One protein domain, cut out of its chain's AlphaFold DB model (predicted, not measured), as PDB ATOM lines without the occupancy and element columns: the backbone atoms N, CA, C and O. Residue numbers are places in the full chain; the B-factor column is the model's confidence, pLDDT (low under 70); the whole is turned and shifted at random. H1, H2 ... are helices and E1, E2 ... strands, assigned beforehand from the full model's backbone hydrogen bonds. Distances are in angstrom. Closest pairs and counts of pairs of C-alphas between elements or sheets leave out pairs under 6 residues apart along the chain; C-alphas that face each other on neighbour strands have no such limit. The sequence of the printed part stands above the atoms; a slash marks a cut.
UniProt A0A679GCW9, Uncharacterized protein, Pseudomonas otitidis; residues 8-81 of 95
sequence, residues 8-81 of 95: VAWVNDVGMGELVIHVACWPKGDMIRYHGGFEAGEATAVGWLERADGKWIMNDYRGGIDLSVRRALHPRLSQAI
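What this domain is: This is residues 8 to 81 of the 95 residues of an uncharacterized protein of Pseudomonas otitidis (UniProt A0A679GCW9). Four strands stand side by side in one antiparallel sheet, E1 E2 E3 E4, a meander in which each strand is the antiparallel neighbour of the one before; the short helix H1 follows E4 and only grazes the sheet. The 74 printed residues, mixed in class, are compact, with radius of gyration of the C-alphas 12.9 A, and elongated, spanning 38 by 24 by 21 A.

Where its parts are: E1, residues 8 to 15, begins at C-alpha 8 (179.457, 185.814, 194.506). E2 is residues 18 to 27, 24.3 A; E3 41 to 50, 25.0 A; E4 65 to 69. H1, residues 71 to 80, ends at C-alpha 80 (180.024, 170.753, 192.832).

How they stand to each other: Hairpins E1 and E2, E2 and E3, E3 and E4 have within hydrogen-bond range N 10 and O 22, 2.8 A; N 21 and O 47, 2.8 A; N 44 and O 68, 2.8 A. H1 has 4 of 6 O i to N i+4 pairs within range; its closest C-alpha to E3 is Leu 73, 7.8 A from that of Ala 43.

The domain as a whole: The printed part has no cut. Links E2 to E3 and E3 to E4 are long. Residues 53 to 55 and 59 to 64 have pLDDT under 70.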
ATOM      1  N   VAL A   8     180.218 184.567 194.422       93.19
ATOM      2  CA  VAL A   8     179.457 185.814 194.506       93.19
ATOM      3  C   VAL A   8     178.549 185.880 193.289       93.19
ATOM      4  O   VAL A   8     178.971 185.567 192.176       93.19
ATOM      5  N   ALA A   9     177.303 186.275 193.519       91.81
ATOM      6  CA  ALA A   9     176.357 186.588 192.465       91.81
ATOM      7  C   ALA A   9     175.950 188.056 192.557       91.81
ATOM      8  O   ALA A   9     175.900 188.631 193.647       91.81
ATOM      9  N   TRP A  10     175.653 188.639 191.406       93.44
ATOM     10  CA  TRP A  10     175.146 189.991 191.279       93.44
ATOM     11  C   TRP A  10     173.997 190.010 190.278       93.44
ATOM     12  O   TRP A  10     174.043 189.314 189.266       93.44
ATOM     13  N   VAL A  11     172.957 190.782 190.575       91.81
ATOM     14  CA  VAL A  11     171.764 190.893 189.733       91.81
ATOM     15  C   VAL A  11     171.502 192.369 189.486       91.81
ATOM     16  O   VAL A  11     171.416 193.134 190.445       91.81
ATOM     17  N   ASN A  12     171.379 192.758 188.218       90.56
ATOM     18  CA  ASN A  12     170.997 194.114 187.825       90.56
ATOM     19  C   ASN A  12     169.697 194.087 187.015       90.56
ATOM     20  O   ASN A  12     169.467 193.165 186.234       90.56
ATOM     21  N   ASP A  13     168.883 195.127 187.174       89.94
ATOM     22  CA  ASP A  13     167.807 195.453 186.235       89.94
ATOM     23  C   ASP A  13     168.426 196.140 185.010       89.94
ATOM     24  O   ASP A  13     169.154 197.125 185.161       89.94
ATOM     25  N   VAL A  14     168.181 195.599 183.814       86.44
ATOM     26  CA  VAL A  14     168.679 196.169 182.547       86.44
ATOM     27  C   VAL A  14     167.580 196.888 181.760       86.44
ATOM     28  O   VAL A  14     167.819 197.367 180.653       86.44
ATOM     29  N   GLY A  15     166.393 197.034 182.353       84.94
ATOM     30  CA  GLY A  15     165.222 197.619 181.715       84.94
ATOM     31  C   GLY A  15     164.478 196.621 180.829       84.94
ATOM     32  O   GLY A  15     164.810 195.444 180.762       84.94
ATOM     33  N   MET A  16     163.408 197.088 180.177       83.31
ATOM     34  CA  MET A  16     162.575 196.288 179.257       83.31
ATOM     35  C   MET A  16     162.012 194.980 179.845       83.31
ATOM     36  O   MET A  16     161.631 194.079 179.110       83.31
ATOM     37  N   GLY A  17     161.911 194.885 181.175       81.19
ATOM     38  CA  GLY A  17     161.448 193.669 181.844       81.19
ATOM     39  C   GLY A  17     162.529 192.598 182.005       81.19
ATOM     40  O   GLY A  17     162.209 191.494 182.431       81.19
ATOM     41  N   GLU A  18     163.794 192.915 181.749       83.19
ATOM     42  CA  GLU A  18     164.907 191.973 181.808       83.19
ATOM     43  C   GLU A  18     165.805 192.214 183.029       83.19
ATOM     44  O   GLU A  18     165.982 193.337 183.504       83.19
ATOM     45  N   LEU A  19     166.399 191.137 183.541       88.31
ATOM     46  CA  LEU A  19     167.491 191.183 184.508       88.31
ATOM     47  C   LEU A  19     168.751 190.614 183.871       88.31
ATOM     48  O   LEU A  19     168.678 189.687 183.073       88.31
ATOM     49  N   VAL A  20     169.912 191.089 184.300       88.88
ATOM     50  CA  VAL A  20     171.183 190.403 184.050       88.88
ATOM     51  C   VAL A  20     171.690 189.797 185.350       88.88
ATOM     52  O   VAL A  20     171.679 190.432 186.408       88.88
ATOM     53  N   ILE A  21     172.119 188.541 185.274       91.06
ATOM     54  CA  ILE A  21     172.648 187.760 186.386       91.06
ATOM     55  C   ILE A  21     174.118 187.490 186.101       91.06
ATOM     56  O   ILE A  21     174.461 186.890 185.087       91.06
ATOM     57  N   HIS A  22     174.976 187.896 187.027       93.25
ATOM     58  CA  HIS A  22     176.408 187.656 186.996       93.25
ATOM     59  C   HIS A  22     176.773 186.721 188.146       93.25
ATOM     60  O   HIS A  22     176.335 186.918 189.278       93.25
ATOM     61  N   VAL A  23     177.599 185.715 187.888       93.06
ATOM     62  CA  VAL A  23     178.088 184.775 188.902       93.06
ATOM     63  C   VAL A  23     179.583 184.587 188.724       93.06
ATOM     64  O   VAL A  23     180.037 184.309 187.618       93.06
ATOM     65  N   ALA A  24     180.345 184.685 189.812       94.94
ATOM     66  CA  ALA A  24     181.767 184.367 189.856       94.94
ATOM     67  C   ALA A  24     182.063 183.350 190.958       94.94
ATOM     68  O   ALA A  24     181.666 183.529 192.108       94.94
ATOM     69  N   CYS A  25     182.818 182.310 190.613       94.56
ATOM     70  CA  CYS A  25     183.474 181.399 191.545       94.56
ATOM     71  C   CYS A  25     184.928 181.838 191.746       94.56
ATOM     72  O   CYS A  25     185.611 182.175 190.774       94.56
ATOM     73  N   TRP A  26     185.406 181.795 192.993       94.69
ATOM     74  CA  TRP A  26     186.669 182.416 193.419       94.69
ATOM     75  C   TRP A  26     186.754 183.869 192.933       94.69
ATOM     76  O   TRP A  26     187.576 184.188 192.070       94.69
ATOM     77  N   PRO A  27     185.841 184.729 193.420       94.50
ATOM     78  CA  PRO A  27     185.696 186.084 192.913       94.50
ATOM     79  C   PRO A  27     186.959 186.912 193.158       94.50
ATOM     80  O   PRO A  27     187.645 186.750 194.170       94.50
ATOM     81  N   LYS A  28     187.232 187.832 192.234       94.75
ATOM     82  CA  LYS A  28     188.313 188.816 192.328       94.75
ATOM     83  C   LYS A  28     187.702 190.204 192.446       94.75
ATOM     84  O   LYS A  28     187.217 190.762 191.465       94.75
ATOM     85  N   GLY A  29     187.709 190.737 193.664       91.00
ATOM     86  CA  GLY A  29     187.070 192.017 193.957       91.00
ATOM     87  C   GLY A  29     185.585 192.013 193.585       91.00
ATOM     88  O   GLY A  29     184.874 191.035 193.818       91.00
ATOM     89  N   ASP A  30     185.131 193.117 193.007       90.31
ATOM     90  CA  ASP A  30     183.738 193.417 192.686       90.31
ATOM     91  C   ASP A  30     183.482 193.625 191.182       90.31
ATOM     92  O   ASP A  30     182.384 194.016 190.787       90.31
ATOM     93  N   MET A  31     184.448 193.272 190.327       88.81
ATOM     94  CA  MET A  31     184.335 193.385 188.862       88.81
ATOM     95  C   MET A  31     183.146 192.607 188.285       88.81
ATOM     96  O   MET A  31     182.549 193.029 187.294       88.81
ATOM     97  N   ILE A  32     182.728 191.530 188.967       92.94
ATOM     98  CA  ILE A  32     181.562 190.722 188.586       92.94
ATOM     99  C   ILE A  32     180.262 191.536 188.498       92.94
ATOM    100  O   ILE A  32     179.327 191.100 187.841       92.94
ATOM    101  N   ARG A  33     180.192 192.727 189.110       90.06
ATOM    102  CA  ARG A  33     179.040 193.640 189.004       90.06
ATOM    103  C   ARG A  33     178.817 194.189 187.598       90.06
ATOM    104  O   ARG A  33     177.695 194.572 187.275       90.06
ATOM    105  N   TYR A  34     179.888 194.278 186.814       86.50
ATOM    106  CA  TYR A  34     179.911 194.988 185.539       86.50
ATOM    107  C   TYR A  34     180.106 194.045 184.353       86.50
ATOM    108  O   TYR A  34     179.526 194.273 183.298       86.50
ATOM    109  N   HIS A  35     180.912 192.992 184.506       84.56
ATOM    110  CA  HIS A  35     181.223 192.052 183.427       84.56
ATOM    111  C   HIS A  35     181.653 190.682 183.970       84.56
ATOM    112  O   HIS A  35     181.953 190.523 185.154       84.56
ATOM    113  N   GLY A  36     181.651 189.677 183.091       89.25
ATOM    114  CA  GLY A  36     182.213 188.352 183.360       89.25
ATOM    115  C   GLY A  36     183.704 188.265 183.018       89.25
ATOM    116  O   GLY A  36     184.376 189.266 182.795       89.25
ATOM    117  N   GLY A  37     184.229 187.045 182.947       93.50
ATOM    118  CA  GLY A  37     185.602 186.768 182.532       93.50
ATOM    119  C   GLY A  37     186.581 186.568 183.691       93.50
ATOM    120  O   GLY A  37     186.245 186.664 184.872       93.50
ATOM    121  N   PHE A  38     187.837 186.272 183.344       94.94
ATOM    122  CA  PHE A  38     188.860 185.871 184.322       94.94
ATOM    123  C   PHE A  38     189.347 186.989 185.255       94.94
ATOM    124  O   PHE A  38     190.061 186.718 186.230       94.94
ATOM    125  N   GLU A  39     188.972 188.229 184.954       93.38
ATOM    126  CA  GLU A  39     189.202 189.397 185.804       93.38
ATOM    127  C   GLU A  39     188.218 189.448 186.974       93.38
ATOM    128  O   GLU A  39     188.586 189.910 188.048       93.38
ATOM    129  N   ALA A  40     187.012 188.897 186.805       94.75
ATOM    130  CA  ALA A  40     185.973 188.857 187.831       94.75
ATOM    131  C   ALA A  40     186.017 187.583 188.697       94.75
ATOM    132  O   ALA A  40     185.554 187.589 189.839       94.75
ATOM    133  N   GLY A  41     186.598 186.488 188.197       95.06
ATOM    134  CA  GLY A  41     186.766 185.249 188.956       95.06
ATOM    135  C   GLY A  41     187.495 184.156 188.180       95.06
ATOM    136  O   GLY A  41     187.926 184.347 187.049       95.06
ATOM    137  N   GLU A  42     187.650 182.983 188.784       95.00
ATOM    138  CA  GLU A  42     188.298 181.837 188.125       95.00
ATOM    139  C   GLU A  42     187.323 181.017 187.261       95.00
ATOM    140  O   GLU A  42     187.726 180.294 186.343       95.00
ATOM    141  N   ALA A  43     186.029 181.161 187.538       94.75
ATOM    142  CA  ALA A  43     184.951 180.742 186.661       94.75
ATOM    143  C   ALA A  43     183.790 181.729 186.784       94.75
ATOM    144  O   ALA A  43     183.391 182.055 187.901       94.75
ATOM    145  N   THR A  44     183.250 182.194 185.664       94.75
ATOM    146  CA  THR A  44     182.172 183.180 185.641       94.75
ATOM    147  C   THR A  44     181.099 182.822 184.632       94.75
ATOM    148  O   THR A  44     181.427 182.344 183.545       94.75
ATOM    149  N   ALA A  45     179.855 183.143 184.958       91.81
ATOM    150  CA  ALA A  45     178.727 183.111 184.039       91.81
ATOM    151  C   ALA A  45     177.988 184.451 184.102       91.81
ATOM    152  O   ALA A  45     177.748 184.964 185.196       91.81
ATOM    153  N   VAL A  46     177.629 184.998 182.947       90.88
ATOM    154  CA  VAL A  46     176.736 186.153 182.820       90.88
ATOM    155  C   VAL A  46     175.606 185.764 181.883       90.88
ATOM    156  O   VAL A  46     175.863 185.152 180.853       90.88
ATOM    157  N   GLY A  47     174.366 186.071 182.244       88.62
ATOM    158  CA  GLY A  47     173.214 185.779 181.397       88.62
ATOM    159  C   GLY A  47     172.026 186.674 181.703       88.62
ATOM    160  O   GLY A  47     171.965 187.303 182.762       88.62
ATOM    161  N   TRP A  48     171.077 186.713 180.775       86.25
ATOM    162  CA  TRP A  48     169.889 187.558 180.860       86.25
ATOM    163  C   TRP A  48     168.666 186.730 181.237       86.25
ATOM    164  O   TRP A  48     168.532 185.583 180.823       86.25
ATOM    165  N   LEU A  49     167.773 187.304 182.031       83.62
ATOM    166  CA  LEU A  49     166.510 186.714 182.448       83.62
ATOM    167  C   LEU A  49     165.373 187.642 182.022       83.62
ATOM    168  O   LEU A  49     165.281 188.769 182.503       83.62
ATOM    169  N   GLU A  50     164.501 187.149 181.153       77.88
ATOM    170  CA  GLU A  50     163.280 187.834 180.722       77.88
ATOM    171  C   GLU A  50     162.175 187.591 181.766       77.88
ATOM    172  O   GLU A  50     161.965 186.456 182.189       77.88
ATOM    173  N   ARG A  51     161.502 188.643 182.250       74.50
ATOM    174  CA  ARG A  51     160.504 188.503 183.329       74.50
ATOM    175  C   ARG A  51     159.053 188.616 182.880       74.50
ATOM    176  O   ARG A  51     158.184 188.186 183.636       74.50
ATOM    177  N   ALA A  52     158.770 189.254 181.750       73.06
ATOM    178  CA  ALA A  52     157.410 189.578 181.335       73.06
ATOM    179  C   ALA A  52     156.639 188.335 180.869       73.06
ATOM    180  O   ALA A  52     155.484 188.175 181.258       73.06
ATOM    181  N   ASP A  53     157.280 187.428 180.130       69.00
ATOM    182  CA  ASP A  53     156.657 186.182 179.659       69.00
ATOM    183  C   ASP A  53     156.931 184.985 180.590       69.00
ATOM    184  O   ASP A  53     156.530 183.857 180.297       69.00
ATOM    185  N   GLY A  54     157.641 185.200 181.704       58.22
ATOM    186  CA  GLY A  54     158.040 184.136 182.630       58.22
ATOM    187  C   GLY A  54     159.058 183.158 182.033       58.22
ATOM    188  O   GLY A  54     159.104 181.991 182.435       58.22
ATOM    189  N   LYS A  55     159.846 183.607 181.048       61.34
ATOM    190  CA  LYS A  55     160.873 182.789 180.398       61.34
ATOM    191  C   LYS A  55     162.134 182.690 181.265       61.34
ATOM    192  O   LYS A  55     162.404 183.506 182.138       61.34
ATOM    193  N   TRP A  56     162.891 181.618 181.053       71.75
ATOM    194  CA  TRP A  56     164.103 181.296 181.812       71.75
ATOM    195  C   TRP A  56     165.310 182.119 181.335       71.75
ATOM    196  O   TRP A  56     165.172 182.990 180.478       71.75
ATOM    197  N   ILE A  57     166.503 181.835 181.883       73.69
ATOM    198  CA  ILE A  57     167.776 182.403 181.406       73.69
ATOM    199  C   ILE A  57     167.830 182.295 179.876       73.69
ATOM    200  O   ILE A  57     167.785 181.194 179.323       73.69
ATOM    201  N   MET A  58     167.906 183.439 179.202       70.88
ATOM    202  CA  MET A  58     167.919 183.525 177.754       70.88
ATOM    203  C   MET A  58     169.243 182.999 177.215       70.88
ATOM    204  O   MET A  58     170.312 183.511 177.526       70.88
ATOM    205  N   ASN A  59     169.156 182.004 176.342       67.94
ATOM    206  CA  ASN A  59     170.223 181.667 175.418       67.94
ATOM    207  C   ASN A  59     169.674 181.875 174.009       67.94
ATOM    208  O   ASN A  59     169.015 181.007 173.445       67.94
ATOM    209  N   ASP A  60     169.908 183.059 173.460       63.16
ATOM    210  CA  ASP A  60     169.468 183.430 172.116       63.16
ATOM    211  C   ASP A  60     170.350 182.824 171.004       63.16
ATOM    212  O   ASP A  60     170.182 183.154 169.828       63.16
ATOM    213  N   TYR A  61     171.308 181.955 171.365       58.53
ATOM    214  CA  TYR A  61     172.332 181.379 170.488       58.53
ATOM    215  C   TYR A  61     173.205 182.419 169.758       58.53
ATOM    216  O   TYR A  61     173.952 182.066 168.843       58.53
ATOM    217  N   ARG A  62     173.144 183.694 170.165       59.75
ATOM    218  CA  ARG A  62     173.973 184.800 169.660       59.75
ATOM    219  C   ARG A  62     174.872 185.413 170.732       59.75
ATOM    220  O   ARG A  62     175.648 186.306 170.411       59.75
ATOM    221  N   GLY A  63     174.799 184.918 171.965       59.19
ATOM    222  CA  GLY A  63     175.617 185.398 173.080       59.19
ATOM    223  C   GLY A  63     174.875 185.522 174.408       59.19
ATOM    224  O   GLY A  63     175.449 186.039 175.352       59.19
ATOM    225  N   GLY A  64     173.627 185.049 174.523       68.25
ATOM    226  CA  GLY A  64     172.816 185.196 175.741       68.25
ATOM    227  C   GLY A  64     173.382 184.570 177.027       68.25
ATOM    228  O   GLY A  64     172.866 184.826 178.111       68.25
ATOM    229  N   ILE A  65     174.450 183.771 176.959       82.00
ATOM    230  CA  ILE A  65     175.205 183.386 178.155       82.00
ATOM    231  C   ILE A  65     176.699 183.492 177.864       82.00
ATOM    232  O   ILE A  65     177.243 182.709 177.082       82.00
ATOM    233  N   ASP A  66     177.369 184.394 178.570       87.88
ATOM    234  CA  ASP A  66     178.821 184.495 178.571       87.88
ATOM    235  C   ASP A  66     179.397 183.618 179.678       87.88
ATOM    236  O   ASP A  66     179.264 183.896 180.872       87.88
ATOM    237  N   LEU A  67     180.071 182.542 179.274       89.94
ATOM    238  CA  LEU A  67     180.712 181.593 180.175       89.94
ATOM    239  C   LEU A  67     182.231 181.643 180.003       89.94
ATOM    240  O   LEU A  67     182.762 181.414 178.920       89.94
ATOM    241  N   SER A  68     182.949 181.874 181.099       93.06
ATOM    242  CA  SER A  68     184.411 181.781 181.149       93.06
ATOM    243  C   SER A  68     184.816 180.857 182.281       93.06
ATOM    244  O   SER A  68     184.578 181.161 183.444       93.06
ATOM    245  N   VAL A  69     185.440 179.724 181.966       94.00
ATOM    246  CA  VAL A  69     185.878 178.748 182.972       94.00
ATOM    247  C   VAL A  69     187.300 178.315 182.666       94.00
ATOM    248  O   VAL A  69     187.628 177.956 181.535       94.00
ATOM    249  N   ARG A  70     188.174 178.320 183.676       93.06
ATOM    250  CA  ARG A  70     189.497 177.720 183.505       93.06
ATOM    251  C   ARG A  70     189.365 176.210 183.382       93.06
ATOM    252  O   ARG A  70     188.818 175.557 184.268       93.06
ATOM    253  N   ARG A  71     189.990 175.641 182.350       93.19
ATOM    254  CA  ARG A  71     189.966 174.197 182.067       93.19
ATOM    255  C   ARG A  71     190.315 173.319 183.273       93.19
ATOM    256  O   ARG A  71     189.673 172.300 183.494       93.19
ATOM    257  N   ALA A  72     191.292 173.737 184.079       93.44
ATOM    258  CA  ALA A  72     191.711 173.012 185.283       93.44
ATOM    259  C   ALA A  72     190.603 172.885 186.350       93.44
ATOM    260  O   ALA A  72     190.658 171.988 187.186       93.44
ATOM    261  N   LEU A  73     189.591 173.756 186.320       92.31
ATOM    262  CA  LEU A  73     188.495 173.785 187.289       92.31
ATOM    263  C   LEU A  73     187.264 172.998 186.835       92.31
ATOM    264  O   LEU A  73     186.366 172.795 187.650       92.31
ATOM    265  N   HIS A  74     187.222 172.516 185.585       90.12
ATOM    266  CA  HIS A  74     186.071 171.775 185.058       90.12
ATOM    267  C   HIS A  74     185.672 170.587 185.950       90.12
ATOM    268  O   HIS A  74     184.492 170.510 186.287       90.12
ATOM    269  N   PRO A  75     186.596 169.707 186.404       90.38
ATOM    270  CA  PRO A  75     186.214 168.553 187.222       90.38
ATOM    271  C   PRO A  75     185.645 168.955 188.585       90.38
ATOM    272  O   PRO A  75     184.704 168.345 189.079       90.38
ATOM    273  N   ARG A  76     186.201 170.007 189.195       89.38
ATOM    274  CA  ARG A  76     185.749 170.487 190.503       89.38
ATOM    275  C   ARG A  76     184.375 171.144 190.409       89.38
ATOM    276  O   ARG A  76     183.536 170.924 191.275       89.38
ATOM    277  N   LEU A  77     184.147 171.945 189.370       87.81
ATOM    278  CA  LEU A  77     182.861 172.597 189.138       87.81
ATOM    279  C   LEU A  77     181.779 171.576 188.794       87.81
ATOM    280  O   LEU A  77     180.708 171.634 189.385       87.81
ATOM    281  N   SER A  78     182.060 170.612 187.913       86.00
ATOM    282  CA  SER A  78     181.073 169.592 187.533       86.00
ATOM    283  C   SER A  78     180.634 168.725 188.711       86.00
ATOM    284  O   SER A  78     179.462 168.386 188.806       86.00
ATOM    285  N   GLN A  79     181.544 168.418 189.639       85.75
ATOM    286  CA  GLN A  79     181.224 167.689 190.870       85.75
ATOM    287  C   GLN A  79     180.450 168.533 191.886       85.75
ATOM    288  O   GLN A  79     179.673 167.997 192.671       85.75
ATOM    289  N   ALA A  80     180.679 169.846 191.901       82.38
ATOM    290  CA  ALA A  80     180.024 170.753 192.832       82.38
ATOM    291  C   ALA A  80     178.636 171.205 192.349       82.38
ATOM    292  O   ALA A  80     177.841 171.689 193.157       82.38
ATOM    293  N   ILE A  81     178.336 171.062 191.052       73.75
ATOM    294  CA  ILE A  81     177.008 171.315 190.491       73.75
ATOM    295  C   ILE A  81     176.060 170.215 190.973       73.75
ATOM    296  O   ILE A  81     176.106 169.070 190.531       73.75
TER     297      ILE A  81